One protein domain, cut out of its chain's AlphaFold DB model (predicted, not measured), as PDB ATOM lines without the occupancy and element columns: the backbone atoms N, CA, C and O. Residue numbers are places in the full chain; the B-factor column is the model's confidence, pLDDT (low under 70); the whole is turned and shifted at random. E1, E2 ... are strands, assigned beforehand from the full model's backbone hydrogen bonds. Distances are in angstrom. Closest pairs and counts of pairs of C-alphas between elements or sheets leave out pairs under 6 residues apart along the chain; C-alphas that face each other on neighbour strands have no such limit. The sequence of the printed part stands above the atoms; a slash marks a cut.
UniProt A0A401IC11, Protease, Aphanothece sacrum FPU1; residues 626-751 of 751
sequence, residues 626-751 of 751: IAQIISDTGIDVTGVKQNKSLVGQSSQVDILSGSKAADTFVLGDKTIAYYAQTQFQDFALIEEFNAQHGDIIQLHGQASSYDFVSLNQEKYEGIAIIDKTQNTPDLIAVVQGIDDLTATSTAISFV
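What this domain is: This is residues 626 to 751 of the 751 residues of the protein "Protease" of Aphanothece sacrum FPU1 (UniProt A0A401IC11). This compact domain has little regular structure: a strongly twisted wall, E1 E2 E4 E8 E7 E6, mixed, with the small parallel sheet E3 E5 E9 over part of one face. Strands E1 to E9 hold 48 of 126 printed residues: all strand, no named helix. The radius of gyration of the C-alphas is 13.2 A; the spans are 37, 32 and 30 A.

How they stand to each other: E1, residues 626 to 630, is an edge strand. The closest C-alphas of E2, 653 to 657, and E3, 664 to 666, are 656 and 665, 7.4 A. E6, 706 to 713, E7, 716 to 723, and E8, 730 to 736, form a meander, each antiparallel to the one before: N 711 and O 718, and N 721 and O 733, are within hydrogen-bond range, 2.8 A.

Where its parts are: E1 begins at C-alpha 626 (-28.091, 4.202, 24.435); E4 is 683 to 687, E5 696 to 699; E9, 748 to 750, ends at C-alpha 750 (-1.134, 3.036, 25.732).

The domain as a whole: The printed part has no cut; residues 641 to 646, in a long link, stand free; 626 to 654 are under pLDDT 70.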
ATOM      1  N   ILE A 626     -27.653   2.792  24.230       38.72
ATOM      2  CA  ILE A 626     -28.091   4.202  24.435       38.72
ATOM      3  C   ILE A 626     -26.914   5.180  24.676       38.72
ATOM      4  O   ILE A 626     -26.935   5.987  25.600       38.72
ATOM      5  N   ALA A 627     -25.901   5.177  23.811       32.16
ATOM      6  CA  ALA A 627     -25.041   6.350  23.633       32.16
ATOM      7  C   ALA A 627     -24.462   6.336  22.217       32.16
ATOM      8  O   ALA A 627     -23.831   5.356  21.842       32.16
ATOM      9  N   GLN A 628     -24.701   7.392  21.435       32.78
ATOM     10  CA  GLN A 628     -24.050   7.626  20.144       32.78
ATOM     11  C   GLN A 628     -23.403   9.013  20.217       32.78
ATOM     12  O   GLN A 628     -24.096  10.029  20.192       32.78
ATOM     13  N   ILE A 629     -22.082   9.060  20.383       38.12
ATOM     14  CA  ILE A 629     -21.311  10.306  20.308       38.12
ATOM     15  C   ILE A 629     -20.781  10.405  18.879       38.12
ATOM     16  O   ILE A 629     -19.903   9.639  18.499       38.12
ATOM     17  N   ILE A 630     -21.334  11.328  18.090       32.38
ATOM     18  CA  ILE A 630     -20.829  11.681  16.758       32.38
ATOM     19  C   ILE A 630     -20.016  12.965  16.928       32.38
ATOM     20  O   ILE A 630     -20.586  14.020  17.198       32.38
ATOM     21  N   SER A 631     -18.691  12.879  16.817       35.06
ATOM     22  CA  SER A 631     -17.823  14.061  16.747       35.06
ATOM     23  C   SER A 631     -17.763  14.521  15.284       35.06
ATOM     24  O   SER A 631     -17.358  13.769  14.400       35.06
ATOM     25  N   ASP A 632     -18.219  15.744  14.998       33.03
ATOM     26  CA  ASP A 632     -18.191  16.352  13.660       33.03
ATOM     27  C   ASP A 632     -16.942  17.219  13.418       33.03
ATOM     28  O   ASP A 632     -16.806  17.837  12.358       33.03
ATOM     29  N   THR A 633     -15.982  17.232  14.354       26.88
ATOM     30  CA  THR A 633     -14.774  18.064  14.248       26.88
ATOM     31  C   THR A 633     -13.517  17.459  14.895       26.88
ATOM     32  O   THR A 633     -12.847  18.168  15.635       26.88
ATOM     33  N   GLY A 634     -13.147  16.195  14.648       31.56
ATOM     34  CA  GLY A 634     -11.816  15.662  15.020       31.56
ATOM     35  C   GLY A 634     -11.399  15.906  16.482       31.56
ATOM     36  O   GLY A 634     -10.284  16.361  16.747       31.56
ATOM     37  N   ILE A 635     -12.323  15.679  17.418       33.09
ATOM     38  CA  ILE A 635     -12.113  15.787  18.867       33.09
ATOM     39  C   ILE A 635     -12.184  14.377  19.459       33.09
ATOM     40  O   ILE A 635     -13.049  13.597  19.069       33.09
ATOM     41  N   ASP A 636     -11.295  14.077  20.411       39.38
ATOM     42  CA  ASP A 636     -11.225  12.809  21.149       39.38
ATOM     43  C   ASP A 636     -12.619  12.271  21.537       39.38
ATOM     44  O   ASP A 636     -13.372  12.909  22.281       39.38
ATOM     45  N   VAL A 637     -12.958  11.071  21.060       49.56
ATOM     46  CA  VAL A 637     -14.219  10.385  21.356       49.56
ATOM     47  C   VAL A 637     -14.051   9.640  22.680       49.56
ATOM     48  O   VAL A 637     -13.656   8.474  22.743       49.56
ATOM     49  N   THR A 638     -14.320  10.338  23.782       47.09
ATOM     50  CA  THR A 638     -14.454   9.723  25.108       47.09
ATOM     51  C   THR A 638     -15.915   9.334  25.334       47.09
ATOM     52  O   THR A 638     -16.760  10.216  25.476       47.09
ATOM     53  N   GLY A 639     -16.215   8.039  25.481       42.97
ATOM     54  CA  GLY A 639     -17.529   7.547  25.947       42.97
ATOM     55  C   GLY A 639     -17.867   7.913  27.403       42.97
ATOM     56  O   GLY A 639     -18.855   7.455  27.959       42.97
ATOM     57  N   VAL A 640     -17.042   8.739  28.051       38.47
ATOM     58  CA  VAL A 640     -17.125   9.061  29.473       38.47
ATOM     59  C   VAL A 640     -17.347  10.564  29.622       38.47
ATOM     60  O   VAL A 640     -16.527  11.363  29.171       38.47
ATOM     61  N   LYS A 641     -18.451  10.970  30.272       34.16
ATOM     62  CA  LYS A 641     -18.690  12.370  30.679       34.16
ATOM     63  C   LYS A 641     -17.416  12.926  31.337       34.16
ATOM     64  O   LYS A 641     -16.897  12.297  32.254       34.16
ATOM     65  N   GLN A 642     -16.967  14.136  30.983       31.95
ATOM     66  CA  GLN A 642     -15.876  14.855  31.678       31.95
ATOM     67  C   GLN A 642     -16.237  15.297  33.123       31.95
ATOM     68  O   GLN A 642     -15.804  16.338  33.609       31.95
ATOM     69  N   ASN A 643     -17.019  14.501  33.851       31.22
ATOM     70  CA  ASN A 643     -17.179  14.603  35.292       31.22
ATOM     71  C   ASN A 643     -16.709  13.284  35.906       31.22
ATOM     72  O   ASN A 643     -17.331  12.245  35.707       31.22
ATOM     73  N   LYS A 644     -15.614  13.358  36.668       33.91
ATOM     74  CA  LYS A 644     -14.833  12.283  37.316       33.91
ATOM     75  C   LYS A 644     -15.592  11.312  38.251       33.91
ATOM     76  O   LYS A 644     -14.961  10.699  39.104       33.91
ATOM     77  N   SER A 645     -16.912  11.163  38.154       31.70
ATOM     78  CA  SER A 645     -17.696  10.425  39.152       31.70
ATOM     79  C   SER A 645     -18.605   9.307  38.633       31.70
ATOM     80  O   SER A 645     -19.231   8.664  39.468       31.70
ATOM     81  N   LEU A 646     -18.690   9.029  37.328       35.31
ATOM     82  CA  LEU A 646     -19.505   7.916  36.808       35.31
ATOM     83  C   LEU A 646     -18.837   7.297  35.569       35.31
ATOM     84  O   LEU A 646     -19.105   7.719  34.449       35.31
ATOM     85  N   VAL A 647     -17.947   6.326  35.779       41.81
ATOM     86  CA  VAL A 647     -17.338   5.508  34.713       41.81
ATOM     87  C   VAL A 647     -17.764   4.057  34.951       41.81
ATOM     88  O   VAL A 647     -17.504   3.545  36.038       41.81
ATOM     89  N   GLY A 648     -18.450   3.429  33.986       48.09
ATOM     90  CA  GLY A 648     -18.714   1.978  33.951       48.09
ATOM     91  C   GLY A 648     -19.551   1.388  35.098       48.09
ATOM     92  O   GLY A 648     -19.136   0.418  35.724       48.09
ATOM     93  N   GLN A 649     -20.704   1.978  35.447       42.50
ATOM     94  CA  GLN A 649     -21.591   1.437  36.508       42.50
ATOM     95  C   GLN A 649     -22.971   0.976  36.028       42.50
ATOM     96  O   GLN A 649     -23.827   0.628  36.844       42.50
ATOM     97  N   SER A 650     -23.220   0.953  34.725       46.31
ATOM     98  CA  SER A 650     -24.496   0.502  34.174       46.31
ATOM     99  C   SER A 650     -24.246  -0.553  33.116       46.31
ATOM    100  O   SER A 650     -23.432  -0.326  32.234       46.31
ATOM    101  N   SER A 651     -24.966  -1.672  33.201       51.19
ATOM    102  CA  SER A 651     -24.981  -2.775  32.234       51.19
ATOM    103  C   SER A 651     -25.426  -2.300  30.831       51.19
ATOM    104  O   SER A 651     -26.583  -2.493  30.449       51.19
ATOM    105  N   GLN A 652     -24.567  -1.575  30.112       57.31
ATOM    106  CA  GLN A 652     -24.879  -0.815  28.896       57.31
ATOM    107  C   GLN A 652     -23.760  -0.962  27.858       57.31
ATOM    108  O   GLN A 652     -22.581  -0.989  28.201       57.31
ATOM    109  N   VAL A 653     -24.139  -1.045  26.580       66.69
ATOM    110  CA  VAL A 653     -23.202  -0.986  25.450       66.69
ATOM    111  C   VAL A 653     -23.173   0.440  24.908       66.69
ATOM    112  O   VAL A 653     -24.215   0.949  24.482       66.69
ATOM    113  N   ASP A 654     -21.992   1.054  24.886       64.12
ATOM    114  CA  ASP A 654     -21.788   2.428  24.414       64.12
ATOM    115  C   ASP A 654     -21.289   2.428  22.965       64.12
ATOM    116  O   ASP A 654     -20.259   1.825  22.680       64.12
ATOM    117  N   ILE A 655     -21.990   3.088  22.034       70.31
ATOM    118  CA  ILE A 655     -21.551   3.171  20.631       70.31
ATOM    119  C   ILE A 655     -20.662   4.397  20.434       70.31
ATOM    120  O   ILE A 655     -21.087   5.544  20.596       70.31
ATOM    121  N   LEU A 656     -19.419   4.146  20.030       72.44
ATOM    122  CA  LEU A 656     -18.449   5.169  19.667       72.44
ATOM    123  C   LEU A 656     -18.263   5.132  18.149       72.44
ATOM    124  O   LEU A 656     -17.642   4.205  17.637       72.44
ATOM    125  N   SER A 657     -18.797   6.115  17.428       71.62
ATOM    126  CA  SER A 657     -18.634   6.199  15.971       71.62
ATOM    127  C   SER A 657     -17.541   7.210  15.622       71.62
ATOM    128  O   SER A 657     -17.562   8.341  16.111       71.62
ATOM    129  N   GLY A 658     -16.589   6.795  14.785       61.47
ATOM    130  CA  GLY A 658     -15.582   7.685  14.208       61.47
ATOM    131  C   GLY A 658     -16.170   8.686  13.214       61.47
ATOM    132  O   GLY A 658     -17.323   8.598  12.799       61.47
ATOM    133  N   SER A 659     -15.358   9.658  12.828       58.19
ATOM    134  CA  SER A 659     -15.619  10.609  11.759       58.19
ATOM    135  C   SER A 659     -14.823  10.214  10.502       58.19
ATOM    136  O   SER A 659     -14.297   9.113  10.368       58.19
ATOM    137  N   LYS A 660     -14.738  11.112   9.515       61.38
ATOM    138  CA  LYS A 660     -13.844  10.928   8.353       61.38
ATOM    139  C   LYS A 660     -12.424  11.457   8.594       61.38
ATOM    140  O   LYS A 660     -11.583  11.317   7.706       61.38
ATOM    141  N   ALA A 661     -12.200  12.149   9.710       63.09
ATOM    142  CA  ALA A 661     -10.885  12.608  10.148       63.09
ATOM    143  C   ALA A 661     -10.225  11.535  11.033       63.09
ATOM    144  O   ALA A 661     -10.814  10.489  11.248       63.09
ATOM    145  N   ALA A 662      -8.999  11.783  11.499       69.81
ATOM    146  CA  ALA A 662      -8.359  10.918  12.487       69.81
ATOM    147  C   ALA A 662      -9.025  11.112  13.856       69.81
ATOM    148  O   ALA A 662      -9.044  12.240  14.359       69.81
ATOM    149  N   ASP A 663      -9.517  10.034  14.459       74.12
ATOM    150  CA  ASP A 663     -10.214  10.057  15.747       74.12
ATOM    151  C   ASP A 663      -9.476   9.264  16.838       74.12
ATOM    152  O   ASP A 663      -8.907   8.201  16.591       74.12
ATOM    153  N   THR A 664      -9.511   9.753  18.083       78.00
ATOM    154  CA  THR A 664      -9.010   9.002  19.247       78.00
ATOM    155  C   THR A 664     -10.180   8.414  20.033       78.00
ATOM    156  O   THR A 664     -10.928   9.150  20.673       78.00
ATOM    157  N   PHE A 665     -10.308   7.092  20.057       79.31
ATOM    158  CA  PHE A 665     -11.259   6.363  20.893       79.31
ATOM    159  C   PHE A 665     -10.641   6.099  22.262       79.31
ATOM    160  O   PHE A 665      -9.728   5.283  22.406       79.31
ATOM    161  N   VAL A 666     -11.113   6.806  23.286       81.19
ATOM    162  CA  VAL A 666     -10.491   6.766  24.614       81.19
ATOM    163  C   VAL A 666     -11.185   5.743  25.510       81.19
ATOM    164  O   VAL A 666     -12.279   5.990  26.016       81.19
ATOM    165  N   LEU A 667     -10.515   4.612  25.748       83.19
ATOM    166  CA  LEU A 667     -10.980   3.500  26.591       83.19
ATOM    167  C   LEU A 667     -10.185   3.364  27.904       83.19
ATOM    168  O   LEU A 667     -10.350   2.405  28.654       83.19
ATOM    169  N   GLY A 668      -9.314   4.323  28.200       78.38
ATOM    170  CA  GLY A 668      -8.581   4.405  29.457       78.38
ATOM    171  C   GLY A 668      -7.738   5.671  29.534       78.38
ATOM    172  O   GLY A 668      -7.449   6.311  28.518       78.38
ATOM    173  N   ASP A 669      -7.342   6.035  30.748       78.69
ATOM    174  CA  ASP A 669      -6.400   7.119  31.014       78.69
ATOM    175  C   ASP A 669      -5.172   6.608  31.788       78.69
ATOM    176  O   ASP A 669      -5.002   5.412  32.013       78.69
ATOM    177  N   LYS A 670      -4.289   7.515  32.222       80.19
ATOM    178  CA  LYS A 670      -3.071   7.152  32.976       80.19
ATOM    179  C   LYS A 670      -3.348   6.488  34.329       80.19
ATOM    180  O   LYS A 670      -2.422   6.008  34.980       80.19
ATOM    181  N   THR A 671      -4.584   6.553  34.810       70.38
ATOM    182  CA  THR A 671      -4.981   6.135  36.152       70.38
ATOM    183  C   THR A 671      -5.840   4.880  36.147       70.38
ATOM    184  O   THR A 671      -5.663   4.064  37.050       70.38
ATOM    185  N   ILE A 672      -6.728   4.709  35.163       73.06
ATOM    186  CA  ILE A 672      -7.661   3.579  35.087       73.06
ATOM    187  C   ILE A 672      -7.979   3.169  33.640       73.06
ATOM    188  O   ILE A 672      -8.020   4.004  32.736       73.06
ATOM    189  N   ALA A 673      -8.292   1.885  33.448       79.44
ATOM    190  CA  ALA A 673      -9.030   1.405  32.280       79.44
ATOM    191  C   ALA A 673     -10.532   1.692  32.454       79.44
ATOM    192  O   ALA A 673     -11.075   1.532  33.552       79.44
ATOM    193  N   TYR A 674     -11.206   2.120  31.386       80.62
ATOM    194  CA  TYR A 674     -12.662   2.273  31.362       80.62
ATOM    195  C   TYR A 674     -13.311   0.921  31.024       80.62
ATOM    196  O   TYR A 674     -12.669   0.080  30.401       80.62
ATOM    197  N   TYR A 675     -14.555   0.694  31.464       74.19
ATOM    198  CA  TYR A 675     -15.301  -0.571  31.274       74.19
ATOM    199  C   TYR A 675     -14.684  -1.823  31.941       74.19
ATOM    200  O   TYR A 675     -15.175  -2.928  31.780       74.19
ATOM    201  N   ALA A 676     -13.608  -1.690  32.723       65.38
ATOM    202  CA  ALA A 676     -12.862  -2.828  33.284       65.38
ATOM    203  C   ALA A 676     -13.352  -3.286  34.681       65.38
ATOM    204  O   ALA A 676     -12.535  -3.687  35.521       65.38
ATOM    205  N   GLN A 677     -14.644  -3.123  35.005       64.69
ATOM    206  CA  GLN A 677     -15.170  -3.371  36.363       64.69
ATOM    207  C   GLN A 677     -16.539  -4.066  36.445       64.69
ATOM    208  O   GLN A 677     -16.984  -4.330  37.569       64.69
ATOM    209  N   THR A 678     -17.205  -4.406  35.335       58.44
ATOM    210  CA  THR A 678     -18.532  -5.057  35.390       58.44
ATOM    211  C   THR A 678     -18.604  -6.437  34.735       58.44
ATOM    212  O   THR A 678     -19.676  -7.060  34.738       58.44
ATOM    213  N   GLN A 679     -17.467  -6.991  34.295       65.06
ATOM    214  CA  GLN A 679     -17.416  -8.139  33.381       65.06
ATOM    215  C   GLN A 679     -18.060  -7.764  32.030       65.06
ATOM    216  O   GLN A 679     -18.241  -6.601  31.708       65.06
ATOM    217  N   PHE A 680     -18.505  -8.751  31.250       62.06
ATOM    218  CA  PHE A 680     -19.099  -8.581  29.912       62.06
ATOM    219  C   PHE A 680     -20.420  -7.776  29.840       62.06
ATOM    220  O   PHE A 680     -21.161  -7.918  28.866       62.06
ATOM    221  N   GLN A 681     -20.782  -7.024  30.878       57.75
ATOM    222  CA  GLN A 681     -22.044  -6.297  30.986       57.75
ATOM    223  C   GLN A 681     -21.947  -4.835  30.535       57.75
ATOM    224  O   GLN A 681     -22.995  -4.273  30.217       57.75
ATOM    225  N   ASP A 682     -20.750  -4.243  30.469       70.94
ATOM    226  CA  ASP A 682     -20.520  -2.899  29.935       70.94
ATOM    227  C   ASP A 682     -19.318  -2.867  28.982       70.94
ATOM    228  O   ASP A 682     -18.228  -3.295  29.328       70.94
ATOM    229  N   PHE A 683     -19.502  -2.406  27.743       76.50
ATOM    230  CA  PHE A 683     -18.396  -2.303  26.781       76.50
ATOM    231  C   PHE A 683     -18.674  -1.260  25.702       76.50
ATOM    232  O   PHE A 683     -19.828  -0.975  25.375       76.50
ATOM    233  N   ALA A 684     -17.612  -0.734  25.093       81.44
ATOM    234  CA  ALA A 684     -17.724   0.162  23.949       81.44
ATOM    235  C   ALA A 684     -17.847  -0.615  22.624       81.44
ATOM    236  O   ALA A 684     -16.954  -1.375  22.254       81.44
ATOM    237  N   LEU A 685     -18.916  -0.409  21.862       81.75
ATOM    238  CA  LEU A 685     -18.983  -0.801  20.457       81.75
ATOM    239  C   LEU A 685     -18.414   0.334  19.601       81.75
ATOM    240  O   LEU A 685     -19.026   1.387  19.469       81.75
ATOM    241  N   ILE A 686     -17.236   0.124  19.025       85.00
ATOM    242  CA  ILE A 686     -16.581   1.102  18.162       85.00
ATOM    243  C   ILE A 686     -16.999   0.846  16.712       85.00
ATOM    244  O   ILE A 686     -16.696  -0.207  16.144       85.00
ATOM    245  N   GLU A 687     -17.667   1.826  16.116       81.44
ATOM    246  CA  GLU A 687     -18.095   1.845  14.721       81.44
ATOM    247  C   GLU A 687     -17.253   2.842  13.911       81.44
ATOM    248  O   GLU A 687     -16.729   3.823  14.435       81.44
ATOM    249  N   GLU A 688     -17.127   2.593  12.608       78.81
ATOM    250  CA  GLU A 688     -16.403   3.458  11.660       78.81
ATOM    251  C   GLU A 688     -14.905   3.685  11.967       78.81
ATOM    252  O   GLU A 688     -14.291   4.559  11.365       78.81
ATOM    253  N   PHE A 689     -14.282   2.857  12.817       85.69
ATOM    254  CA  PHE A 689     -12.836   2.896  13.057       85.69
ATOM    255  C   PHE A 689     -12.038   2.590  11.785       85.69
ATOM    256  O   PHE A 689     -12.202   1.540  11.155       85.69
ATOM    257  N   ASN A 690     -11.111   3.479  11.440       85.44
ATOM    258  CA  ASN A 690     -10.238   3.343  10.290       85.44
ATOM    259  C   ASN A 690      -8.794   3.757  10.613       85.44
ATOM    260  O   ASN A 690      -8.387   4.913  10.483       85.44
ATOM    261  N   ALA A 691      -7.958   2.759  10.909       82.62
ATOM    262  CA  ALA A 691      -6.526   2.948  11.144       82.62
ATOM    263  C   ALA A 691      -5.780   3.622   9.969       82.62
ATOM    264  O   ALA A 691      -4.747   4.256  10.180       82.62
ATOM    265  N   GLN A 692      -6.276   3.515   8.727       80.81
ATOM    266  CA  GLN A 692      -5.672   4.181   7.561       80.81
ATOM    267  C   GLN A 692      -5.994   5.680   7.503       80.81
ATOM    268  O   GLN A 692      -5.258   6.431   6.863       80.81
ATOM    269  N   HIS A 693      -7.068   6.120   8.165       78.88
ATOM    270  CA  HIS A 693      -7.423   7.534   8.315       78.88
ATOM    271  C   HIS A 693      -6.748   8.199   9.521       78.88
ATOM    272  O   HIS A 693      -6.812   9.419   9.650       78.88
ATOM    273  N   GLY A 694      -6.013   7.428  10.331       78.06
ATOM    274  CA  GLY A 694      -5.263   7.921  11.483       78.06
ATOM    275  C   GLY A 694      -5.949   7.683  12.823       78.06
ATOM    276  O   GLY A 694      -5.485   8.239  13.815       78.06
ATOM    277  N   ASP A 695      -7.001   6.865  12.860       86.56
ATOM    278  CA  ASP A 695      -7.712   6.566  14.099       86.56
ATOM    279  C   ASP A 695      -6.840   5.799  15.088       86.56
ATOM    280  O   ASP A 695      -6.044   4.929  14.716       86.56
ATOM    281  N   ILE A 696      -7.016   6.113  16.368       85.62
ATOM    282  CA  ILE A 696      -6.272   5.526  17.475       85.62
ATOM    283  C   ILE A 696      -7.246   5.068  18.555       85.62
ATOM    284  O   ILE A 696      -8.143   5.804  18.945       85.62
ATOM    285  N   ILE A 697      -7.028   3.881  19.112       90.19
ATOM    286  CA  ILE A 697      -7.658   3.446  20.361       90.19
ATOM    287  C   ILE A 697      -6.659   3.643  21.496       90.19
ATOM    288  O   ILE A 697      -5.560   3.084  21.471       90.19
ATOM    289  N   GLN A 698      -7.037   4.432  22.497       90.06
ATOM    290  CA  GLN A 698      -6.238   4.670  23.693       90.06
ATOM    291  C   GLN A 698      -6.655   3.723  24.825       90.06
ATOM    292  O   GLN A 698      -7.816   3.709  25.234       90.06
ATOM    293  N   LEU A 699      -5.689   2.981  25.368       89.00
ATOM    294  CA  LEU A 699      -5.847   2.013  26.454       89.00
ATOM    295  C   LEU A 699      -4.963   2.368  27.656       89.00
ATOM    296  O   LEU A 699      -3.909   2.984  27.512       89.00
ATOM    297  N   HIS A 700      -5.367   1.937  28.848       89.19
ATOM    298  CA  HIS A 700      -4.582   2.115  30.069       89.19
ATOM    299  C   HIS A 700      -3.444   1.085  30.169       89.19
ATOM    300  O   HIS A 700      -3.649  -0.107  29.954       89.19
ATOM    301  N   GLY A 701      -2.238   1.498  30.566       90.62
ATOM    302  CA  GLY A 701      -1.189   0.551  30.962       90.62
ATOM    303  C   GLY A 701      -0.309   0.055  29.810       90.62
ATOM    304  O   GLY A 701       0.514   0.808  29.304       90.62
ATOM    305  N   GLN A 702      -0.362  -1.235  29.457       90.75
ATOM    306  CA  GLN A 702       0.574  -1.829  28.485       90.75
ATOM    307  C   GLN A 702      -0.042  -2.970  27.668       90.75
ATOM    308  O   GLN A 702      -0.960  -3.645  28.120       90.75
ATOM    309  N   ALA A 703       0.535  -3.262  26.499       89.19
ATOM    310  CA  ALA A 703       0.034  -4.272  25.560       89.19
ATOM    311  C   ALA A 703      -0.223  -5.659  26.172       89.19
ATOM    312  O   ALA A 703      -1.200  -6.312  25.821       89.19
ATOM    313  N   SER A 704       0.610  -6.112  27.117       88.31
ATOM    314  CA  SER A 704       0.430  -7.422  27.762       88.31
ATOM    315  C   SER A 704      -0.829  -7.517  28.632       88.31
ATOM    316  O   SER A 704      -1.242  -8.627  28.976       88.31
ATOM    317  N   SER A 705      -1.418  -6.376  28.996       88.94
ATOM    318  CA  SER A 705      -2.648  -6.288  29.780       88.94
ATOM    319  C   SER A 705      -3.897  -6.668  28.987       88.94
ATOM    320  O   SER A 705      -4.914  -6.944  29.609       88.94
ATOM    321  N   TYR A 706      -3.827  -6.749  27.652       91.69
ATOM    322  CA  TYR A 706      -5.001  -6.950  26.802       91.69
ATOM    323  C   TYR A 706      -4.879  -8.173  25.890       91.69
ATOM    324  O   TYR A 706      -3.777  -8.559  25.498       91.69
ATOM    325  N   ASP A 707      -6.023  -8.767  25.551       89.44
ATOM    326  CA  ASP A 707      -6.174  -9.713  24.442       89.44
ATOM    327  C   ASP A 707      -7.059  -9.104  23.347       89.44
ATOM    328  O   ASP A 707      -8.026  -8.401  23.637       89.44
ATOM    329  N   PHE A 708      -6.729  -9.402  22.087       89.88
ATOM    330  CA  PHE A 708      -7.486  -8.994  20.902       89.88
ATOM    331  C   PHE A 708      -8.004 -10.257  20.213       89.88
ATOM    332  O   PHE A 708      -7.212 -11.107  19.798       89.88
ATOM    333  N   VAL A 709      -9.325 -10.415  20.144       84.50
ATOM    334  CA  VAL A 709      -9.969 -11.667  19.721       84.50
ATOM    335  C   VAL A 709     -10.975 -11.399  18.610       84.50
ATOM    336  O   VAL A 709     -11.897 -10.611  18.789       84.50
ATOM    337  N   SER A 710     -10.846 -12.092  17.478       80.38
ATOM    338  CA  SER A 710     -11.820 -11.995  16.385       80.38
ATOM    339  C   SER A 710     -13.187 -12.559  16.780       80.38
ATOM    340  O   SER A 710     -13.294 -13.682  17.285       80.38
ATOM    341  N   LEU A 711     -14.235 -11.795  16.493       75.06
ATOM    342  CA  LEU A 711     -15.636 -12.143  16.682       75.06
ATOM    343  C   LEU A 711     -16.349 -12.204  15.329       75.06
ATOM    344  O   LEU A 711     -16.362 -11.234  14.581       75.06
ATOM    345  N   ASN A 712     -17.007 -13.334  15.063       65.94
ATOM    346  CA  ASN A 712     -17.789 -13.567  13.844       65.94
ATOM    347  C   ASN A 712     -19.241 -13.922  14.210       65.94
ATOM    348  O   ASN A 712     -19.708 -15.025  13.913       65.94
ATOM    349  N   GLN A 713     -19.934 -13.045  14.941       58.62
ATOM    350  CA  GLN A 713     -21.351 -13.223  15.288       58.62
ATOM    351  C   GLN A 713     -22.215 -12.120  14.680       58.62
ATOM    352  O   GLN A 713     -21.777 -10.979  14.609       58.62
ATOM    353  N   GLU A 714     -23.456 -12.459  14.302       49.00
ATOM    354  CA  GLU A 714     -24.368 -11.631  13.483       49.00
ATOM    355  C   GLU A 714     -24.561 -10.182  13.965       49.00
ATOM    356  O   GLU A 714     -24.896  -9.319  13.159       49.00
ATOM    357  N   LYS A 715     -24.361  -9.903  15.260       55.38
ATOM    358  CA  LYS A 715     -24.539  -8.566  15.845       55.38
ATOM    359  C   LYS A 715     -23.227  -7.797  16.087       55.38
ATOM    360  O   LYS A 715     -23.274  -6.580  16.191       55.38
ATOM    361  N   TYR A 716     -22.082  -8.478  16.173       67.62
ATOM    362  CA  TYR A 716     -20.802  -7.902  16.612       67.62
ATOM    363  C   TYR A 716     -19.631  -8.545  15.847       67.62
ATOM    364  O   TYR A 716     -18.864  -9.335  16.399       67.62
ATOM    365  N   GLU A 717     -19.545  -8.264  14.546       78.81
ATOM    366  CA  GLU A 717     -18.470  -8.745  13.668       78.81
ATOM    367  C   GLU A 717     -17.261  -7.803  13.740       78.81
ATOM    368  O   GLU A 717     -17.371  -6.631  13.377       78.81
ATOM    369  N   GLY A 718     -16.113  -8.291  14.221       86.50
ATOM    370  CA  GLY A 718     -14.933  -7.449  14.410       86.50
ATOM    371  C   GLY A 718     -13.898  -7.995  15.398       86.50
ATOM    372  O   GLY A 718     -13.779  -9.207  15.575       86.50
ATOM    373  N   ILE A 719     -13.164  -7.110  16.079       89.31
ATOM    374  CA  ILE A 719     -12.164  -7.474  17.100       89.31
ATOM    375  C   ILE A 719     -12.642  -7.059  18.496       89.31
ATOM    376  O   ILE A 719     -12.854  -5.880  18.762       89.31
ATOM    377  N   ALA A 720     -12.767  -8.022  19.408       88.75
ATOM    378  CA  ALA A 720     -12.979  -7.777  20.831       88.75
ATOM    379  C   ALA A 720     -11.667  -7.440  21.542       88.75
ATOM    380  O   ALA A 720     -10.670  -8.141  21.354       88.75
ATOM    381  N   ILE A 721     -11.700  -6.425  22.404       92.00
ATOM    382  CA  ILE A 721     -10.598  -6.025  23.282       92.00
ATOM    383  C   ILE A 721     -10.949  -6.442  24.710       92.00
ATOM    384  O   ILE A 721     -11.945  -5.984  25.272       92.00
ATOM    385  N   ILE A 722     -10.130  -7.319  25.285       86.19
ATOM    386  CA  ILE A 722     -10.350  -7.903  26.611       86.19
ATOM    387  C   ILE A 722      -9.251  -7.427  27.559       86.19
ATOM    388  O   ILE A 722      -8.076  -7.687  27.303       86.19
ATOM    389  N   ASP A 723      -9.621  -6.766  28.653       87.69
ATOM    390  CA  ASP A 723      -8.720  -6.379  29.737       87.69
ATOM    391  C   ASP A 723      -8.461  -7.568  30.679       87.69
ATOM    392  O   ASP A 723      -9.387  -8.238  31.131       87.69
ATOM    393  N   LYS A 724      -7.191  -7.850  30.985       87.00
ATOM    394  CA  LYS A 724      -6.744  -8.938  31.870       87.00
ATOM    395  C   LYS A 724      -6.105  -8.449  33.168       87.00
ATOM    396  O   LYS A 724      -5.551  -9.268  33.902       87.00
ATOM    397  N   THR A 725      -6.104  -7.149  33.460       77.94
ATOM    398  CA  THR A 725      -5.474  -6.642  34.691       77.94
ATOM    399  C   THR A 725      -6.263  -6.996  35.946       77.94
ATOM    400  O   THR A 725      -5.715  -6.952  37.046       77.94
ATOM    401  N   GLN A 726      -7.536  -7.365  35.791       69.88
ATOM    402  CA  GLN A 726      -8.417  -7.770  36.879       69.88
ATOM    403  C   GLN A 726      -8.365  -9.282  37.140       69.88
ATOM    404  O   GLN A 726      -7.968 -10.075  36.288       69.88
ATOM    405  N   ASN A 727      -8.827  -9.707  38.325       66.75
ATOM    406  CA  ASN A 727      -8.909 -11.131  38.697       66.75
ATOM    407  C   ASN A 727      -9.784 -11.963  37.735       66.75
ATOM    408  O   ASN A 727      -9.641 -13.183  37.670       66.75
ATOM    409  N   THR A 728     -10.689 -11.308  37.006       70.75
ATOM    410  CA  THR A 728     -11.512 -11.880  35.935       70.75
ATOM    411  C   THR A 728     -11.343 -11.024  34.680       70.75
ATOM    412  O   THR A 728     -11.550  -9.817  34.797       70.75
ATOM    413  N   PRO A 729     -10.996 -11.603  33.511       77.38
ATOM    414  CA  PRO A 729     -10.905 -10.843  32.270       77.38
ATOM    415  C   PRO A 729     -12.226 -10.160  31.920       77.38
ATOM    416  O   PRO A 729     -13.289 -10.751  32.131       77.38
ATOM    417  N   ASP A 730     -12.137  -8.954  31.371       81.06
ATOM    418  CA  ASP A 730     -13.282  -8.085  31.122       81.06
ATOM    419  C   ASP A 730     -13.343  -7.629  29.655       81.06
ATOM    420  O   ASP A 730     -12.310  -7.302  29.074       81.06
ATOM    421  N   LEU A 731     -14.524  -7.633  29.031       85.12
ATOM    422  CA  LEU A 731     -14.689  -7.140  27.659       85.12
ATOM    423  C   LEU A 731     -14.904  -5.638  27.721       85.12
ATOM    424  O   LEU A 731     -15.963  -5.205  28.138       85.12
ATOM    425  N   ILE A 732     -13.938  -4.864  27.237       84.69
ATOM    426  CA  ILE A 732     -14.014  -3.401  27.322       84.69
ATOM    427  C   ILE A 732     -14.431  -2.749  26.004       84.69
ATOM    428  O   ILE A 732     -14.956  -1.637  26.008       84.69
ATOM    429  N   ALA A 733     -14.227  -3.432  24.869       89.25
ATOM    430  CA  ALA A 733     -14.697  -2.951  23.576       89.25
ATOM    431  C   ALA A 733     -14.849  -4.043  22.510       89.25
ATOM    432  O   ALA A 733     -14.187  -5.081  22.554       89.25
ATOM    433  N   VAL A 734     -15.664  -3.753  21.496       89.69
ATOM    434  CA  VAL A 734     -15.702  -4.455  20.210       89.69
ATOM    435  C   VAL A 734     -15.499  -3.436  19.092       89.69
ATOM    436  O   VAL A 734     -16.279  -2.502  18.970       89.69
ATOM    437  N   VAL A 735     -14.475  -3.628  18.263       91.25
ATOM    438  CA  VAL A 735     -14.186  -2.790  17.089       91.25
ATOM    439  C   VAL A 735     -14.794  -3.442  15.859       91.25
ATOM    440  O   VAL A 735     -14.321  -4.492  15.425       91.25
ATOM    441  N   GLN A 736     -15.859  -2.852  15.325       87.56
ATOM    442  CA  GLN A 736     -16.662  -3.462  14.274       87.56
ATOM    443  C   GLN A 736     -16.023  -3.308  12.888       87.56
ATOM    444  O   GLN A 736     -15.487  -2.258  12.544       87.56
ATOM    445  N   GLY A 737     -16.121  -4.354  12.061       79.50
ATOM    446  CA  GLY A 737     -15.718  -4.304  10.650       79.50
ATOM    447  C   GLY A 737     -14.208  -4.359  10.388       79.50
ATOM    448  O   GLY A 737     -13.791  -4.109   9.260       79.50
ATOM    449  N   ILE A 738     -13.406  -4.705  11.399       81.12
ATOM    450  CA  ILE A 738     -11.952  -4.917  11.302       81.12
ATOM    451  C   ILE A 738     -11.617  -6.354  11.705       81.12
ATOM    452  O   ILE A 738     -12.231  -6.894  12.623       81.12
ATOM    453  N   ASP A 739     -10.626  -6.967  11.057       81.94
ATOM    454  CA  ASP A 739     -10.170  -8.334  11.332       81.94
ATOM    455  C   ASP A 739      -8.669  -8.445  11.678       81.94
ATOM    456  O   ASP A 739      -8.211  -9.525  12.058       81.94
ATOM    457  N   ASP A 740      -7.914  -7.340  11.623       82.12
ATOM    458  CA  ASP A 740      -6.447  -7.310  11.735       82.12
ATOM    459  C   ASP A 740      -5.889  -6.398  12.854       82.12
ATOM    460  O   ASP A 740      -4.716  -6.010  12.846       82.12
ATOM    461  N   LEU A 741      -6.694  -6.096  13.877       88.19
ATOM    462  CA  LEU A 741      -6.267  -5.280  15.018       88.19
ATOM    463  C   LEU A 741      -5.586  -6.117  16.115       88.19
ATOM    464  O   LEU A 741      -6.125  -7.120  16.580       88.19
ATOM    465  N   THR A 742      -4.413  -5.679  16.579       89.94
ATOM    466  CA  THR A 742      -3.645  -6.331  17.652       89.94
ATOM    467  C   THR A 742      -3.105  -5.307  18.647       89.94
ATOM    468  O   THR A 742      -2.965  -4.132  18.317       89.94
ATOM    469  N   ALA A 743      -2.680  -5.757  19.831       86.75
ATOM    470  CA  ALA A 743      -2.056  -4.895  20.842       86.75
ATOM    471  C   ALA A 743      -0.757  -4.202  20.371       86.75
ATOM    472  O   ALA A 743      -0.267  -3.293  21.034       86.75
ATOM    473  N   THR A 744      -0.175  -4.646  19.252       87.88
ATOM    474  CA  THR A 744       1.024  -4.057  18.635       87.88
ATOM    475  C   THR A 744       0.721  -3.193  17.411       87.88
ATOM    476  O   THR A 744       1.649  -2.663  16.801       87.88
ATOM    477  N   SER A 745      -0.549  -3.072  17.017       90.50
ATOM    478  CA  SER A 745      -0.948  -2.232  15.891       90.50
ATOM    479  C   SER A 745      -0.640  -0.764  16.194       90.50
ATOM    480  O   SER A 745      -0.832  -0.297  17.312       90.50
ATOM    481  N   THR A 746      -0.196  -0.009  15.187       88.75
ATOM    482  CA  THR A 746       0.134   1.424  15.335       88.75
ATOM    483  C   THR A 746      -1.074   2.298  15.669       88.75
ATOM    484  O   THR A 746      -0.902   3.431  16.101       88.75
ATOM    485  N   ALA A 747      -2.279   1.766  15.466       89.44
ATOM    486  CA  ALA A 747      -3.547   2.380  15.832       89.44
ATOM    487  C   ALA A 747      -3.956   2.099  17.293       89.44
ATOM    488  O   ALA A 747      -5.049   2.466  17.705       89.44
ATOM    489  N   ILE A 748      -3.103   1.437  18.084       93.44
ATOM    490  CA  ILE A 748      -3.279   1.279  19.530       93.44
ATOM    491  C   ILE A 748      -2.251   2.147  20.251       93.44
ATOM    492  O   ILE A 748      -1.049   2.059  19.995       93.44
ATOM    493  N   SER A 749      -2.729   2.960  21.186       91.06
ATOM    494  CA  SER A 749      -1.911   3.796  22.060       91.06
ATOM    495  C   SER A 749      -2.135   3.397  23.514       91.06
ATOM    496  O   SER A 749      -3.270   3.187  23.931       91.06
ATOM    497  N   PHE A 750      -1.061   3.305  24.296       90.06
ATOM    498  CA  PHE A 750      -1.134   3.036  25.732       90.06
ATOM    499  C   PHE A 750      -0.709   4.274  26.520       90.06
ATOM    500  O   PHE A 750       0.301   4.898  26.177       90.06
ATOM    501  N   VAL A 751      -1.466   4.621  27.564       81.19
ATOM    502  CA  VAL A 751      -1.239   5.815  28.402       81.19
ATOM    503  C   VAL A 751      -0.987   5.519  29.868       81.19
ATOM    504  O   VAL A 751      -1.533   4.524  30.402       81.19
TER     505      VAL A 751